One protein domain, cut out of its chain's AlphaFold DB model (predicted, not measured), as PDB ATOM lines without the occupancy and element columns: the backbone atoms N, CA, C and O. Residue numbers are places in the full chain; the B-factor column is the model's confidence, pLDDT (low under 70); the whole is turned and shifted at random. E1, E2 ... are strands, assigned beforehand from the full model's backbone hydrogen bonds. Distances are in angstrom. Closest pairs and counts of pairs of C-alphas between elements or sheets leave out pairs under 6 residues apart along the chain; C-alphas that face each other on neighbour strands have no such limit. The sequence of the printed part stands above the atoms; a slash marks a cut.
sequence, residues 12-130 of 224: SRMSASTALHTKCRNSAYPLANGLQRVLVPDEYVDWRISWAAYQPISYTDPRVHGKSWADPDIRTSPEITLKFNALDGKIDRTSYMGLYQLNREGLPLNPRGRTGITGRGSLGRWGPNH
ATOM      1  N   SER A  12     179.175 145.230 138.517       43.72
ATOM      2  CA  SER A  12     179.411 146.592 138.979       43.72
ATOM      3  C   SER A  12     178.653 146.792 140.290       43.72
ATOM      4  O   SER A  12     177.430 146.633 140.349       43.72
ATOM      5  N   ARG A  13     179.389 147.064 141.373       41.34
ATOM      6  CA  ARG A  13     178.794 147.431 142.657       41.34
ATOM      7  C   ARG A  13     178.017 148.719 142.414       41.34
ATOM      8  O   ARG A  13     178.629 149.766 142.227       41.34
ATOM      9  N   MET A  14     176.686 148.644 142.416       43.34
ATOM     10  CA  MET A  14     175.854 149.841 142.509       43.34
ATOM     11  C   MET A  14     176.320 150.632 143.732       43.34
ATOM     12  O   MET A  14     176.213 150.160 144.866       43.34
ATOM     13  N   SER A  15     176.909 151.794 143.460       38.16
ATOM     14  CA  SER A  15     177.346 152.774 144.445       38.16
ATOM     15  C   SER A  15     176.221 153.092 145.436       38.16
ATOM     16  O   SER A  15     175.042 153.138 145.069       38.16
ATOM     17  N   ALA A  16     176.603 153.286 146.699       40.84
ATOM     18  CA  ALA A  16     175.722 153.660 147.792       40.84
ATOM     19  C   ALA A  16     174.892 154.915 147.445       40.84
ATOM     20  O   ALA A  16     175.409 155.873 146.876       40.84
ATOM     21  N   SER A  17     173.608 154.903 147.830       47.75
ATOM     22  CA  SER A  17     172.656 156.023 147.718       47.75
ATOM     23  C   SER A  17     172.257 156.441 146.289       47.75
ATOM     24  O   SER A  17     172.372 157.605 145.907       47.75
ATOM     25  N   THR A  18     171.675 155.532 145.502       63.28
ATOM     26  CA  THR A  18     170.803 155.972 144.395       63.28
ATOM     27  C   THR A  18     169.352 155.963 144.866       63.28
ATOM     28  O   THR A  18     168.830 154.905 145.206       63.28
ATOM     29  N   ALA A  19     168.701 157.132 144.888       83.31
ATOM     30  CA  ALA A  19     167.311 157.278 145.324       83.31
ATOM     31  C   ALA A  19     166.389 156.259 144.630       83.31
ATOM     32  O   ALA A  19     166.448 156.085 143.405       83.31
ATOM     33  N   LEU A  20     165.558 155.559 145.406       93.06
ATOM     34  CA  LEU A  20     164.627 154.567 144.869       93.06
ATOM     35  C   LEU A  20     163.653 155.234 143.897       93.06
ATOM     36  O   LEU A  20     163.197 156.356 144.113       93.06
ATOM     37  N   HIS A  21     163.312 154.533 142.818       94.44
ATOM     38  CA  HIS A  21     162.337 155.054 141.871       94.44
ATOM     39  C   HIS A  21     160.950 155.095 142.530       94.44
ATOM     40  O   HIS A  21     160.426 154.076 142.981       94.44
ATOM     41  N   THR A  22     160.332 156.271 142.585       92.75
ATOM     42  CA  THR A  22     158.997 156.459 143.178       92.75
ATOM     43  C   THR A  22     157.915 156.528 142.105       92.75
ATOM     44  O   THR A  22     156.918 155.817 142.198       92.75
ATOM     45  N   LYS A  23     158.150 157.272 141.013       92.31
ATOM     46  CA  LYS A  23     157.198 157.400 139.889       92.31
ATOM     47  C   LYS A  23     156.813 156.047 139.277       92.31
ATOM     48  O   LYS A  23     155.652 155.826 138.962       92.31
ATOM     49  N   CYS A  24     157.758 155.109 139.168       91.62
ATOM     50  CA  CYS A  24     157.501 153.776 138.604       91.62
ATOM     51  C   CYS A  24     156.832 152.791 139.586       91.62
ATOM     52  O   CYS A  24     156.571 151.654 139.198       91.62
ATOM     53  N   ARG A  25     156.590 153.203 140.838       93.19
ATOM     54  CA  ARG A  25     155.868 152.451 141.883       93.19
ATOM     55  C   ARG A  25     154.589 153.169 142.331       93.19
ATOM     56  O   ARG A  25     154.041 152.850 143.380       93.19
ATOM     57  N   ASN A  26     154.124 154.151 141.556       85.19
ATOM     58  CA  ASN A  26     152.828 154.775 141.791       85.19
ATOM     59  C   ASN A  26     151.697 153.738 141.693       85.19
ATOM     60  O   ASN A  26     151.820 152.751 140.972       85.19
ATOM     61  N   SER A  27     150.596 153.950 142.415       84.50
ATOM     62  CA  SER A  27     149.523 152.954 142.468       84.50
ATOM     63  C   SER A  27     148.858 152.764 141.102       84.50
ATOM     64  O   SER A  27     148.790 151.641 140.622       84.50
ATOM     65  N   ALA A  28     148.458 153.839 140.418       90.94
ATOM     66  CA  ALA A  28     147.797 153.747 139.115       90.94
ATOM     67  C   ALA A  28     148.799 153.700 137.949       90.94
ATOM     68  O   ALA A  28     149.661 154.574 137.819       90.94
ATOM     69  N   TYR A  29     148.655 152.716 137.056       92.38
ATOM     70  CA  TYR A  29     149.399 152.708 135.796       92.38
ATOM     71  C   TYR A  29     148.785 153.730 134.811       92.38
ATOM     72  O   TYR A  29     147.563 153.724 134.618       92.38
ATOM     73  N   PRO A  30     149.588 154.608 134.179       87.75
ATOM     74  CA  PRO A  30     149.075 155.609 133.243       87.75
ATOM     75  C   PRO A  30     148.304 154.989 132.076       87.75
ATOM     76  O   PRO A  30     148.698 153.953 131.555       87.75
ATOM     77  N   LEU A  31     147.229 155.648 131.637       82.19
ATOM     78  CA  LEU A  31     146.446 155.265 130.452       82.19
ATOM     79  C   LEU A  31     145.790 153.866 130.499       82.19
ATOM     80  O   LEU A  31     145.274 153.410 129.482       82.19
ATOM     81  N   ALA A  32     145.764 153.211 131.663       86.75
ATOM     82  CA  ALA A  32     145.250 151.851 131.844       86.75
ATOM     83  C   ALA A  32     143.933 151.796 132.643       86.75
ATOM     84  O   ALA A  32     143.715 150.864 133.415       86.75
ATOM     85  N   ASN A  33     143.068 152.808 132.499       86.06
ATOM     86  CA  ASN A  33     141.716 152.856 133.083       86.06
ATOM     87  C   ASN A  33     141.639 152.419 134.562       86.06
ATOM     88  O   ASN A  33     140.815 151.590 134.939       86.06
ATOM     89  N   GLY A  34     142.515 152.967 135.409       86.25
ATOM     90  CA  GLY A  34     142.490 152.715 136.855       86.25
ATOM     91  C   GLY A  34     143.170 151.421 137.313       86.25
ATOM     92  O   GLY A  34     143.114 151.116 138.504       86.25
ATOM     93  N   LEU A  35     143.849 150.687 136.426       93.00
ATOM     94  CA  LEU A  35     144.660 149.521 136.784       93.00
ATOM     95  C   LEU A  35     145.727 149.876 137.832       93.00
ATOM     96  O   LEU A  35     146.491 150.831 137.668       93.00
ATOM     97  N   GLN A  36     145.772 149.083 138.907       94.25
ATOM     98  CA  GLN A  36     146.648 149.311 140.055       94.25
ATOM     99  C   GLN A  36     147.841 148.355 140.057       94.25
ATOM    100  O   GLN A  36     147.683 147.144 139.900       94.25
ATOM    101  N   ARG A  37     149.038 148.896 140.279       95.50
ATOM    102  CA  ARG A  37     150.250 148.120 140.540       95.50
ATOM    103  C   ARG A  37     150.162 147.448 141.905       95.50
ATOM    104  O   ARG A  37     149.534 147.961 142.830       95.50
ATOM    105  N   VAL A  38     150.884 146.345 142.059       95.69
ATOM    106  CA  VAL A  38     151.164 145.792 143.386       95.69
ATOM    107  C   VAL A  38     152.057 146.760 144.156       95.69
ATOM    108  O   VAL A  38     153.057 147.244 143.624       95.69
ATOM    109  N   LEU A  39     151.714 147.036 145.415       95.56
ATOM    110  CA  LEU A  39     152.551 147.855 146.285       95.56
ATOM    111  C   LEU A  39     153.903 147.167 146.491       95.56
ATOM    112  O   LEU A  39     153.958 146.015 146.910       95.56
ATOM    113  N   VAL A  40     154.990 147.889 146.224       96.94
ATOM    114  CA  VAL A  40     156.361 147.428 146.463       96.94
ATOM    115  C   VAL A  40     156.962 148.284 147.573       96.94
ATOM    116  O   VAL A  40     157.299 149.437 147.289       96.94
ATOM    117  N   PRO A  41     157.102 147.762 148.807       95.62
ATOM    118  CA  PRO A  41     157.816 148.450 149.881       95.62
ATOM    119  C   PRO A  41     159.278 148.725 149.506       95.62
ATOM    120  O   PRO A  41     159.862 148.004 148.692       95.62
ATOM    121  N   ASP A  42     159.864 149.776 150.081       96.19
ATOM    122  CA  ASP A  42     161.210 150.256 149.737       96.19
ATOM    123  C   ASP A  42     162.289 149.179 149.936       96.19
ATOM    124  O   ASP A  42     163.169 149.010 149.089       96.19
ATOM    125  N   GLU A  43     162.169 148.383 150.997       96.19
ATOM    126  CA  GLU A  43     163.063 147.277 151.340       96.19
ATOM    127  C   GLU A  43     163.023 146.114 150.336       96.19
ATOM    128  O   GLU A  43     163.963 145.321 150.271       96.19
ATOM    129  N   TYR A  44     161.973 146.029 149.514       97.19
ATOM    130  CA  TYR A  44     161.794 144.980 148.511       97.19
ATOM    131  C   TYR A  44     161.981 145.466 147.069       97.19
ATOM    132  O   TYR A  44     161.800 144.684 146.132       97.19
ATOM    133  N   VAL A  45     162.366 146.727 146.847       97.62
ATOM    134  CA  VAL A  45     162.608 147.243 145.489       97.62
ATOM    135  C   VAL A  45     163.756 146.495 144.811       97.62
ATOM    136  O   VAL A  45     163.653 146.123 143.646       97.62
ATOM    137  N   ASP A  46     164.840 146.227 145.531       96.94
ATOM    138  CA  ASP A  46     166.021 145.573 144.972       96.94
ATOM    139  C   ASP A  46     165.770 144.082 144.673       96.94
ATOM    140  O   ASP A  46     165.415 143.299 145.557       96.94
ATOM    141  N   TRP A  47     166.008 143.667 143.424       96.50
ATOM    142  CA  TRP A  47     165.858 142.281 142.965       96.50
ATOM    143  C   TRP A  47     166.685 141.266 143.763       96.50
ATOM    144  O   TRP A  47     166.288 140.105 143.848       96.50
ATOM    145  N   ARG A  48     167.798 141.692 144.378       95.75
ATOM    146  CA  ARG A  48     168.652 140.843 145.229       95.75
ATOM    147  C   ARG A  48     167.968 140.438 146.531       95.75
ATOM    148  O   ARG A  48     168.326 139.417 147.114       95.75
ATOM    149  N   ILE A  49     166.991 141.221 146.982       97.56
ATOM    150  CA  ILE A  49     166.182 140.885 148.148       97.56
ATOM    151  C   ILE A  49     165.150 139.842 147.728       97.56
ATOM    152  O   ILE A  49     164.355 140.052 146.805       97.56
ATOM    153  N   SER A  50     165.185 138.694 148.406       96.44
ATOM    154  CA  SER A  50     164.211 137.628 148.201       96.44
ATOM    155  C   SER A  50     162.832 138.093 148.650       96.44
ATOM    156  O   SER A  50     162.665 138.599 149.759       96.44
ATOM    157  N   TRP A  51     161.835 137.897 147.792       96.94
ATOM    158  CA  TRP A  51     160.447 138.204 148.105       96.94
ATOM    159  C   TRP A  51     159.530 137.206 147.405       96.94
ATOM    160  O   TRP A  51     159.043 137.440 146.303       96.94
ATOM    161  N   ALA A  52     159.331 136.050 148.040       95.62
ATOM    162  CA  ALA A  52     158.568 134.940 147.462       95.62
ATOM    163  C   ALA A  52     157.089 135.287 147.207       95.62
ATOM    164  O   ALA A  52     156.480 134.749 146.289       95.62
ATOM    165  N   ALA A  53     156.525 136.208 147.994       96.12
ATOM    166  CA  ALA A  53     155.151 136.681 147.833       96.12
ATOM    167  C   ALA A  53     154.988 137.736 146.721       96.12
ATOM    168  O   ALA A  53     153.870 138.182 146.475       96.12
ATOM    169  N   TYR A  54     156.070 138.158 146.053       96.62
ATOM    170  CA  TYR A  54     155.988 139.145 144.981       96.62
ATOM    171  C   TYR A  54     155.262 138.577 143.758       96.62
ATOM    172  O   TYR A  54     155.816 137.771 143.011       96.62
ATOM    173  N   GLN A  55     154.035 139.040 143.534       95.38
ATOM    174  CA  GLN A  55     153.196 138.638 142.406       95.38
ATOM    175  C   GLN A  55     152.744 139.879 141.630       95.38
ATOM    176  O   GLN A  55     151.627 140.348 141.834       95.38
ATOM    177  N   PRO A  56     153.605 140.473 140.784       96.00
ATOM    178  CA  PRO A  56     153.236 141.660 140.030       96.00
ATOM    179  C   PRO A  56     152.093 141.351 139.063       96.00
ATOM    180  O   PRO A  56     152.070 140.300 138.421       96.00
ATOM    181  N   ILE A  57     151.190 142.310 138.893       94.69
ATOM    182  CA  ILE A  57     150.163 142.218 137.856       94.69
ATOM    183  C   ILE A  57     150.809 142.209 136.463       94.69
ATOM    184  O   ILE A  57     151.759 142.947 136.210       94.69
ATOM    185  N   SER A  58     150.312 141.376 135.550       94.62
ATOM    186  CA  SER A  58     150.788 141.333 134.162       94.62
ATOM    187  C   SER A  58     149.908 142.198 133.273       94.62
ATOM    188  O   SER A  58     148.721 141.916 133.132       94.62
ATOM    189  N   TYR A  59     150.492 143.209 132.632       95.00
ATOM    190  CA  TYR A  59     149.756 144.121 131.767       95.00
ATOM    191  C   TYR A  59     150.593 144.607 130.580       95.00
ATOM    192  O   TYR A  59     151.744 145.025 130.720       95.00
ATOM    193  N   THR A  60     149.965 144.589 129.410       95.19
ATOM    194  CA  THR A  60     150.395 145.285 128.198       95.19
ATOM    195  C   THR A  60     149.149 145.959 127.633       95.19
ATOM    196  O   THR A  60     148.084 145.346 127.591       95.19
ATOM    197  N   ASP A  61     149.262 147.227 127.261       94.75
ATOM    198  CA  ASP A  61     148.147 148.010 126.743       94.75
ATOM    199  C   ASP A  61     147.690 147.443 125.389       94.75
ATOM    200  O   ASP A  61     148.536 147.225 124.514       94.75
ATOM    201  N   PRO A  62     146.377 147.241 125.164       93.06
ATOM    202  CA  PRO A  62     145.867 146.716 123.902       93.06
ATOM    203  C   PRO A  62     146.344 147.474 122.659       93.06
ATOM    204  O   PRO A  62     146.519 146.877 121.599       93.06
ATOM    205  N   ARG A  63     146.603 148.782 122.785       92.75
ATOM    206  CA  ARG A  63     147.060 149.643 121.685       92.75
ATOM    207  C   ARG A  63     148.499 149.370 121.253       92.75
ATOM    208  O   ARG A  63     148.868 149.795 120.161       92.75
ATOM    209  N   VAL A  64     149.292 148.679 122.074       93.69
ATOM    210  CA  VAL A  64     150.675 148.281 121.761       93.69
ATOM    211  C   VAL A  64     150.697 147.071 120.825       93.69
ATOM    212  O   VAL A  64     151.611 146.927 120.014       93.69
ATOM    213  N   HIS A  65     149.702 146.186 120.903       91.69
ATOM    214  CA  HIS A  65     149.713 144.946 120.132       91.69
ATOM    215  C   HIS A  65     149.632 145.202 118.619       91.69
ATOM    216  O   HIS A  65     148.810 145.981 118.139       91.69
ATOM    217  N   GLY A  66     150.499 144.523 117.859       90.06
ATOM    218  CA  GLY A  66     150.511 144.561 116.392       90.06
ATOM    219  C   GLY A  66     151.032 145.859 115.769       90.06
ATOM    220  O   GLY A  66     150.942 146.024 114.554       90.06
ATOM    221  N   LYS A  67     151.570 146.794 116.561       94.19
ATOM    222  CA  LYS A  67     152.153 148.036 116.038       94.19
ATOM    223  C   LYS A  67     153.561 147.801 115.495       94.19
ATOM    224  O   LYS A  67     154.342 147.075 116.096       94.19
ATOM    225  N   SER A  68     153.911 148.478 114.401       92.69
ATOM    226  CA  SER A  68     155.245 148.400 113.776       92.69
ATOM    227  C   SER A  68     156.379 148.856 114.705       92.69
ATOM    228  O   SER A  68     157.497 148.347 114.633       92.69
ATOM    229  N   TRP A  69     156.088 149.793 115.610       92.44
ATOM    230  CA  TRP A  69     157.017 150.288 116.628       92.44
ATOM    231  C   TRP A  69     157.057 149.429 117.900       92.44
ATOM    232  O   TRP A  69     157.847 149.712 118.799       92.44
ATOM    233  N   ALA A  70     156.230 148.389 118.009       96.25
ATOM    234  CA  ALA A  70     156.160 147.535 119.187       96.25
ATOM    235  C   ALA A  70     156.753 146.154 118.914       96.25
ATOM    236  O   ALA A  70     156.673 145.617 117.811       96.25
ATOM    237  N   ASP A  71     157.337 145.555 119.946       95.88
ATOM    238  CA  ASP A  71     157.745 144.159 119.881       95.88
ATOM    239  C   ASP A  71     156.510 143.229 119.895       95.88
ATOM    240  O   ASP A  71     155.442 143.576 120.417       95.88
ATOM    241  N   PRO A  72     156.626 142.001 119.384       93.06
ATOM    242  CA  PRO A  72     155.669 140.947 119.700       93.06
ATOM    243  C   PRO A  72     155.728 140.579 121.194       93.06
ATOM    244  O   PRO A  72     156.679 140.904 121.918       93.06
ATOM    245  N   ASP A  73     154.685 139.918 121.699       91.62
ATOM    246  CA  ASP A  73     154.726 139.367 123.056       91.62
ATOM    247  C   ASP A  73     155.464 138.024 123.047       91.62
ATOM    248  O   ASP A  73     154.909 136.988 122.694       91.62
ATOM    249  N   ILE A  74     156.735 138.049 123.448       91.81
ATOM    250  CA  ILE A  74     157.610 136.869 123.455       91.81
ATOM    251  C   ILE A  74     157.166 135.781 124.441       91.81
ATOM    252  O   ILE A  74     157.670 134.666 124.385       91.81
ATOM    253  N   ARG A  75     156.196 136.064 125.322       89.25
ATOM    254  CA  ARG A  75     155.585 135.044 126.189       89.25
ATOM    255  C   ARG A  75     154.623 134.136 125.425       89.25
ATOM    256  O   ARG A  75     154.417 133.000 125.832       89.25
ATOM    257  N   THR A  76     154.022 134.643 124.348       89.06
ATOM    258  CA  THR A  76     153.064 133.912 123.502       89.06
ATOM    259  C   THR A  76     153.621 133.573 122.119       89.06
ATOM    260  O   THR A  76     152.953 132.879 121.361       89.06
ATOM    261  N   SER A  77     154.828 134.046 121.804       88.00
ATOM    262  CA  SER A  77     155.520 133.859 120.522       88.00
ATOM    263  C   SER A  77     156.934 133.301 120.751       88.00
ATOM    264  O   SER A  77     157.915 134.036 120.597       88.00
ATOM    265  N   PRO A  78     157.068 132.031 121.188       80.38
ATOM    266  CA  PRO A  78     158.353 131.429 121.561       80.38
ATOM    267  C   PRO A  78     159.341 131.291 120.391       80.38
ATOM    268  O   PRO A  78     160.540 131.133 120.606       80.38
ATOM    269  N   GLU A  79     158.859 131.355 119.153       89.88
ATOM    270  CA  GLU A  79     159.671 131.373 117.937       89.88
ATOM    271  C   GLU A  79     160.476 132.670 117.770       89.88
ATOM    272  O   GLU A  79     161.455 132.707 117.022       89.88
ATOM    273  N   ILE A  80     160.090 133.737 118.475       90.25
ATOM    274  CA  ILE A  80     160.715 135.051 118.364       90.25
ATOM    275  C   ILE A  80     161.760 135.209 119.460       90.25
ATOM    276  O   ILE A  80     161.452 135.321 120.644       90.25
ATOM    277  N   THR A  81     163.025 135.281 119.049       91.81
ATOM    278  CA  THR A  81     164.148 135.539 119.955       91.81
ATOM    279  C   THR A  81     164.619 136.980 119.808       91.81
ATOM    280  O   THR A  81     165.064 137.377 118.733       91.81
ATOM    281  N   LEU A  82     164.561 137.747 120.899       96.12
ATOM    282  CA  LEU A  82     165.090 139.111 120.968       96.12
ATOM    283  C   LEU A  82     166.504 139.103 121.558       96.12
ATOM    284  O   LEU A  82     166.761 138.438 122.564       96.12
ATOM    285  N   LYS A  83     167.424 139.868 120.965       97.19
ATOM    286  CA  LYS A  83     168.815 139.960 121.441       97.19
ATOM    287  C   LYS A  83     168.965 141.066 122.482       97.19
ATOM    288  O   LYS A  83     169.381 142.179 122.178       97.19
ATOM    289  N   PHE A  84     168.606 140.764 123.725       98.06
ATOM    290  CA  PHE A  84     168.771 141.698 124.841       98.06
ATOM    291  C   PHE A  84     170.239 142.056 125.107       98.06
ATOM    292  O   PHE A  84     171.141 141.261 124.847       98.06
ATOM    293  N   ASN A  85     170.459 143.243 125.680       98.12
ATOM    294  CA  ASN A  85     171.781 143.810 125.964       98.12
ATOM    295  C   ASN A  85     172.695 143.954 124.726       98.12
ATOM    296  O   ASN A  85     173.919 143.946 124.856       98.12
ATOM    297  N   ALA A  86     172.115 144.079 123.532       97.44
ATOM    298  CA  ALA A  86     172.837 144.233 122.274       97.44
ATOM    299  C   ALA A  86     172.016 145.042 121.259       97.44
ATOM    300  O   ALA A  86     170.821 145.274 121.452       97.44
ATOM    301  N   LEU A  87     172.653 145.426 120.153       96.12
ATOM    302  CA  LEU A  87     171.951 145.916 118.971       96.12
ATOM    303  C   LEU A  87     171.281 144.732 118.251       96.12
ATOM    304  O   LEU A  87     171.955 143.832 117.744       96.12
ATOM    305  N   ASP A  88     169.951 144.731 118.218       96.50
ATOM    306  CA  ASP A  88     169.116 143.675 117.647       96.50
ATOM    307  C   ASP A  88     168.509 144.130 116.314       96.50
ATOM    308  O   ASP A  88     167.407 144.686 116.238       96.50
ATOM    309  N   GLY A  89     169.283 143.965 115.240       94.81
ATOM    310  CA  GLY A  89     168.936 144.517 113.933       94.81
ATOM    311  C   GLY A  89     168.955 146.044 113.975       94.81
ATOM    312  O   GLY A  89     170.020 146.642 114.080       94.81
ATOM    313  N   LYS A  90     167.777 146.668 113.887       94.75
ATOM    314  CA  LYS A  90     167.608 148.130 113.984       94.75
ATOM    315  C   LYS A  90     167.253 148.613 115.393       94.75
ATOM    316  O   LYS A  90     167.152 149.813 115.610       94.75
ATOM    317  N   ILE A  91     166.995 147.704 116.330       96.00
ATOM    318  CA  ILE A  91     166.540 148.064 117.673       96.00
ATOM    319  C   ILE A  91     167.722 147.977 118.625       96.00
ATOM    320  O   ILE A  91     168.249 146.888 118.859       96.00
ATOM    321  N   ASP A  92     168.133 149.108 119.189       95.75
ATOM    322  CA  ASP A  92     169.088 149.103 120.291       95.75
ATOM    323  C   ASP A  92     168.387 148.600 121.558       95.75
ATOM    324  O   ASP A  92     167.430 149.201 122.045       95.75
ATOM    325  N   ARG A  93     168.823 147.439 122.050       97.56
ATOM    326  CA  ARG A  93     168.341 146.847 123.301       97.56
ATOM    327  C   ARG A  93     169.389 146.958 124.402       97.56
ATOM    328  O   ARG A  93     169.251 146.284 125.425       97.56
ATOM    329  N   THR A  94     170.455 147.730 124.214       96.75
ATOM    330  CA  THR A  94     171.418 148.042 125.273       96.75
ATOM    331  C   THR A  94     170.824 149.048 126.258       96.75
ATOM    332  O   THR A  94     169.793 149.665 126.015       96.75
ATOM    333  N   SER A  95     171.428 149.179 127.436       96.19
ATOM    334  CA  SER A  95     171.016 150.188 128.408       96.19
ATOM    335  C   SER A  95     172.201 151.056 128.781       96.19
ATOM    336  O   SER A  95     173.278 150.547 129.096       96.19
ATOM    337  N   TYR A  96     171.964 152.363 128.879       93.19
ATOM    338  CA  TYR A  96     172.917 153.312 129.460       93.19
ATOM    339  C   TYR A  96     173.184 153.059 130.957       93.19
ATOM    340  O   TYR A  96     174.088 153.649 131.537       93.19
ATOM    341  N   MET A  97     172.429 152.153 131.594       94.00
ATOM    342  CA  MET A  97     172.675 151.676 132.958       94.00
ATOM    343  C   MET A  97     173.566 150.422 133.026       94.00
ATOM    344  O   MET A  97     173.774 149.878 134.111       94.00
ATOM    345  N   GLY A  98     174.088 149.958 131.888       95.06
ATOM    346  CA  GLY A  98     174.831 148.707 131.776       95.06
ATOM    347  C   GLY A  98     173.924 147.492 131.569       95.06
ATOM    348  O   GLY A  98     172.744 147.618 131.252       95.06
ATOM    349  N   LEU A  99     174.488 146.293 131.729       97.56
ATOM    350  CA  LEU A  99     173.764 145.048 131.470       97.56
ATOM    351  C   LEU A  99     172.596 144.869 132.449       97.56
ATOM    352  O   LEU A  99     172.801 144.821 133.664       97.56
ATOM    353  N   TYR A 100     171.383 144.708 131.922       98.00
ATOM    354  CA  TYR A 100     170.213 144.341 132.718       98.00
ATOM    355  C   TYR A 100     170.010 142.825 132.737       98.00
ATOM    356  O   TYR A 100     170.337 142.102 131.792       98.00
ATOM    357  N   GLN A 101     169.464 142.342 133.850       98.19
ATOM    358  CA  GLN A 101     169.206 140.924 134.074       98.19
ATOM    359  C   GLN A 101     167.927 140.479 133.364       98.19
ATOM    360  O   GLN A 101     167.012 141.276 133.163       98.19
ATOM    361  N   LEU A 102     167.853 139.191 133.038       97.06
ATOM    362  CA  LEU A 102     166.625 138.543 132.588       97.06
ATOM    363  C   LEU A 102     166.073 137.667 133.719       97.06
ATOM    364  O   LEU A 102     166.842 137.102 134.501       97.06
ATOM    365  N   ASN A 103     164.751 137.560 133.822       93.88
ATOM    366  CA  ASN A 103     164.102 136.629 134.740       93.88
ATOM    367  C   ASN A 103     164.156 135.184 134.199       93.88
ATOM    368  O   ASN A 103     164.742 134.911 133.151       93.88
ATOM    369  N   ARG A 104     163.552 134.238 134.928       91.75
ATOM    370  CA  ARG A 104     163.560 132.811 134.555       91.75
ATOM    371  C   ARG A 104     162.825 132.540 133.242       91.75
ATOM    372  O   ARG A 104     163.145 131.579 132.558       91.75
ATOM    373  N   GLU A 105     161.883 133.406 132.896       89.88
ATOM    374  CA  GLU A 105     161.100 133.377 131.664       89.88
ATOM    375  C   GLU A 105     161.793 134.123 130.505       89.88
ATOM    376  O   GLU A 105     161.211 134.273 129.436       89.88
ATOM    377  N   GLY A 106     163.025 134.613 130.700       93.00
ATOM    378  CA  GLY A 106     163.793 135.324 129.676       93.00
ATOM    379  C   GLY A 106     163.381 136.785 129.455       93.00
ATOM    380  O   GLY A 106     163.834 137.405 128.498       93.00
ATOM    381  N   LEU A 107     162.548 137.359 130.327       95.06
ATOM    382  CA  LEU A 107     162.084 138.746 130.237       95.06
ATOM    383  C   LEU A 107     163.038 139.707 130.957       95.06
ATOM    384  O   LEU A 107     163.540 139.377 132.034       95.06
ATOM    385  N   PRO A 108     163.249 140.925 130.432       97.69
ATOM    386  CA  PRO A 108     164.123 141.908 131.053       97.69
ATOM    387  C   PRO A 108     163.579 142.410 132.392       97.69
ATOM    388  O   PRO A 108     162.425 142.818 132.511       97.69
ATOM    389  N   LEU A 109     164.449 142.426 133.400       97.94
ATOM    390  CA  LEU A 109     164.202 143.043 134.695       97.94
ATOM    391  C   LEU A 109     164.633 144.510 134.658       97.94
ATOM    392  O   LEU A 109     165.720 144.840 134.181       97.94
ATOM    393  N   ASN A 110     163.800 145.396 135.207       97.75
ATOM    394  CA  ASN A 110     164.154 146.807 135.332       97.75
ATOM    395  C   ASN A 110     165.430 146.936 136.193       97.75
ATOM    396  O   ASN A 110     165.413 146.485 137.345       97.75
ATOM    397  N   PRO A 111     166.510 147.568 135.686       96.75
ATOM    398  CA  PRO A 111     167.783 147.676 136.402       96.75
ATOM    399  C   PRO A 111     167.687 148.482 137.706       96.75
ATOM    400  O   PRO A 111     168.585 148.410 138.541       96.75
ATOM    401  N   ARG A 112     166.607 149.247 137.907       96.62
ATOM    402  CA  ARG A 112     166.343 150.015 139.131       96.62
ATOM    403  C   ARG A 112     165.497 149.273 140.173       96.62
ATOM    404  O   ARG A 112     165.400 149.788 141.283       96.62
ATOM    405  N   GLY A 113     164.942 148.099 139.861       97.00
ATOM    406  CA  GLY A 113     164.197 147.280 140.823       97.00
ATOM    407  C   GLY A 113     162.750 146.952 140.442       97.00
ATOM    408  O   GLY A 113     162.292 147.184 139.322       97.00
ATOM    409  N   ARG A 114     162.033 146.357 141.399       98.06
ATOM    410  CA  ARG A 114     160.627 145.947 141.304       98.06
ATOM    411  C   ARG A 114     159.696 147.147 141.197       98.06
ATOM    412  O   ARG A 114     159.802 148.104 141.956       98.06
ATOM    413  N   THR A 115     158.710 147.050 140.310       97.44
ATOM    414  CA  THR A 115     157.738 148.121 140.031       97.44
ATOM    415  C   THR A 115     156.297 147.754 140.387       97.44
ATOM    416  O   THR A 115     155.423 148.605 140.270       97.44
ATOM    417  N   GLY A 116     156.020 146.503 140.778       97.00
ATOM    418  CA  GLY A 116     154.659 146.034 141.066       97.00
ATOM    419  C   GLY A 116     153.849 145.622 139.836       97.00
ATOM    420  O   GLY A 116     152.667 145.308 139.958       97.00
ATOM    421  N   ILE A 117     154.469 145.619 138.653       96.44
ATOM    422  CA  ILE A 117     153.858 145.240 137.376       96.44
ATOM    423  C   ILE A 117     154.883 144.513 136.494       96.44
ATOM    424  O   ILE A 117     156.083 144.779 136.575       96.44
ATOM    425  N   THR A 118     154.410 143.594 135.659       95.56
ATOM    426  CA  THR A 118     155.162 142.919 134.593       95.56
ATOM    427  C   THR A 118     154.431 143.080 133.258       95.56
ATOM    428  O   THR A 118     153.299 143.557 133.213       95.56
ATOM    429  N   GLY A 119     155.067 142.683 132.158       94.81
ATOM    430  CA  GLY A 119     154.659 143.077 130.812       94.81
ATOM    431  C   GLY A 119     155.259 144.427 130.425       94.81
ATOM    432  O   GLY A 119     156.191 144.911 131.067       94.81
ATOM    433  N   ARG A 120     154.741 145.026 129.352       95.81
ATOM    434  CA  ARG A 120     155.276 146.286 128.810       95.81
ATOM    435  C   ARG A 120     154.446 147.510 129.188       95.81
ATOM    436  O   ARG A 120     154.899 148.639 129.018       95.81
ATOM    437  N   GLY A 121     153.240 147.297 129.716       95.25
ATOM    438  CA  GLY A 121     152.231 148.344 129.815       95.25
ATOM    439  C   GLY A 121     152.061 149.044 128.468       95.25
ATOM    440  O   GLY A 121     151.827 148.360 127.477       95.25
ATOM    441  N   SER A 122     152.211 150.365 128.407       94.75
ATOM    442  CA  SER A 122     152.058 151.135 127.160       94.75
ATOM    443  C   SER A 122     153.356 151.289 126.346       94.75
ATOM    444  O   SER A 122     153.349 151.973 125.328       94.75
ATOM    445  N   LEU A 123     154.471 150.679 126.771       96.25
ATOM    446  CA  LEU A 123     155.748 150.747 126.052       96.25
ATOM    447  C   LEU A 123     155.816 149.725 124.910       96.25
ATOM    448  O   LEU A 123     155.313 148.609 125.016       96.25
ATOM    449  N   GLY A 124     156.489 150.092 123.819       96.19
ATOM    450  CA  GLY A 124     156.605 149.232 122.640       96.19
ATOM    451  C   GLY A 124     157.579 148.080 122.829       96.19
ATOM    452  O   GLY A 124     157.283 146.943 122.449       96.19
ATOM    453  N   ARG A 125     158.739 148.361 123.428       97.56
ATOM    454  CA  ARG A 125     159.869 147.430 123.481       97.56
ATOM    455  C   ARG A 125     159.954 146.694 124.808       97.56
ATOM    456  O   ARG A 125     159.684 147.261 125.868       97.56
ATOM    457  N   TRP A 126     160.377 145.434 124.751       97.56
ATOM    458  CA  TRP A 126     160.858 144.728 125.934       97.56
ATOM    459  C   TRP A 126     162.222 145.286 126.349       97.56
ATOM    460  O   TRP A 126     163.160 145.285 125.554       97.56
ATOM    461  N   GLY A 127     162.333 145.711 127.609       97.50
ATOM    462  CA  GLY A 127     163.561 146.287 128.153       97.50
ATOM    463  C   GLY A 127     163.622 147.805 127.938       97.50
ATOM    464  O   GLY A 127     162.604 148.480 128.124       97.50
ATOM    465  N   PRO A 128     164.796 148.368 127.611       97.69
ATOM    466  CA  PRO A 128     164.958 149.798 127.360       97.69
ATOM    467  C   PRO A 128     164.067 150.303 126.216       97.69
ATOM    468  O   PRO A 128     163.904 149.643 125.195       97.69
ATOM    469  N   ASN A 129     163.482 151.485 126.405       97.50
ATOM    470  CA  ASN A 129     162.779 152.244 125.372       97.50
ATOM    471  C   ASN A 129     163.462 153.618 125.333       97.50
ATOM    472  O   ASN A 129     163.302 154.398 126.271       97.50
ATOM    473  N   HIS A 130     164.306 153.848 124.328       96.00
ATOM    474  CA  HIS A 130     165.157 155.035 124.258       96.00
ATOM    475  C   HIS A 130     164.360 156.271 123.831       96.00
ATOM    476  O   HIS A 130     163.491 156.193 122.965       96.00
TER     477      HIS A 130
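What this domain is: This is residues 12 to 130 of the 224 residues of the protein "Nudix hydrolase domain-containing protein" of Opisthorchis felineus (UniProt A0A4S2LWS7). Look for little regular structure here: a mass of winding loops with one short pair of parallel strands, E1 and E2, side by side. From the end of E1 the chain makes a wide loop, residues 61 to 116, back to the start of E2. The printed part has 119 residues, no named helix and two named strands, E1 then E2; its class is all strand, though these hold only 9 residues. It is compact, with a radius of gyration of the C-alphas of 14.7 A and spans of 37 by 37 by 25 A.

How they stand to each other: Start at E1, residues 57 to 60, and E2, residues 117 to 121: they are parallel neighbours, at 4 degrees. C-alphas 58 and 118 face each other at 4.7 A. N 118 and O 57 are within hydrogen-bond range at 2.8 A, as are N 59 and O 118 at 2.9 A. Outside them, residues 87 to 88 pair with 91 to 92, antiparallel.

Where its parts are: Find C-alpha 57 at (150.163, 142.218, 137.856); E1 runs 10.1 A from there. E2 runs 8.3 A to C-alpha 121 at (152.231, 148.344, 129.815).

The domain as a whole: The C-alphas farthest apart, of Ala 16 and Gly 66, are 41.3 A apart. The printed part has no cut, and E1 to E2 is a long link of 56 residues. Confidence is low at residues 12 to 18, under 70.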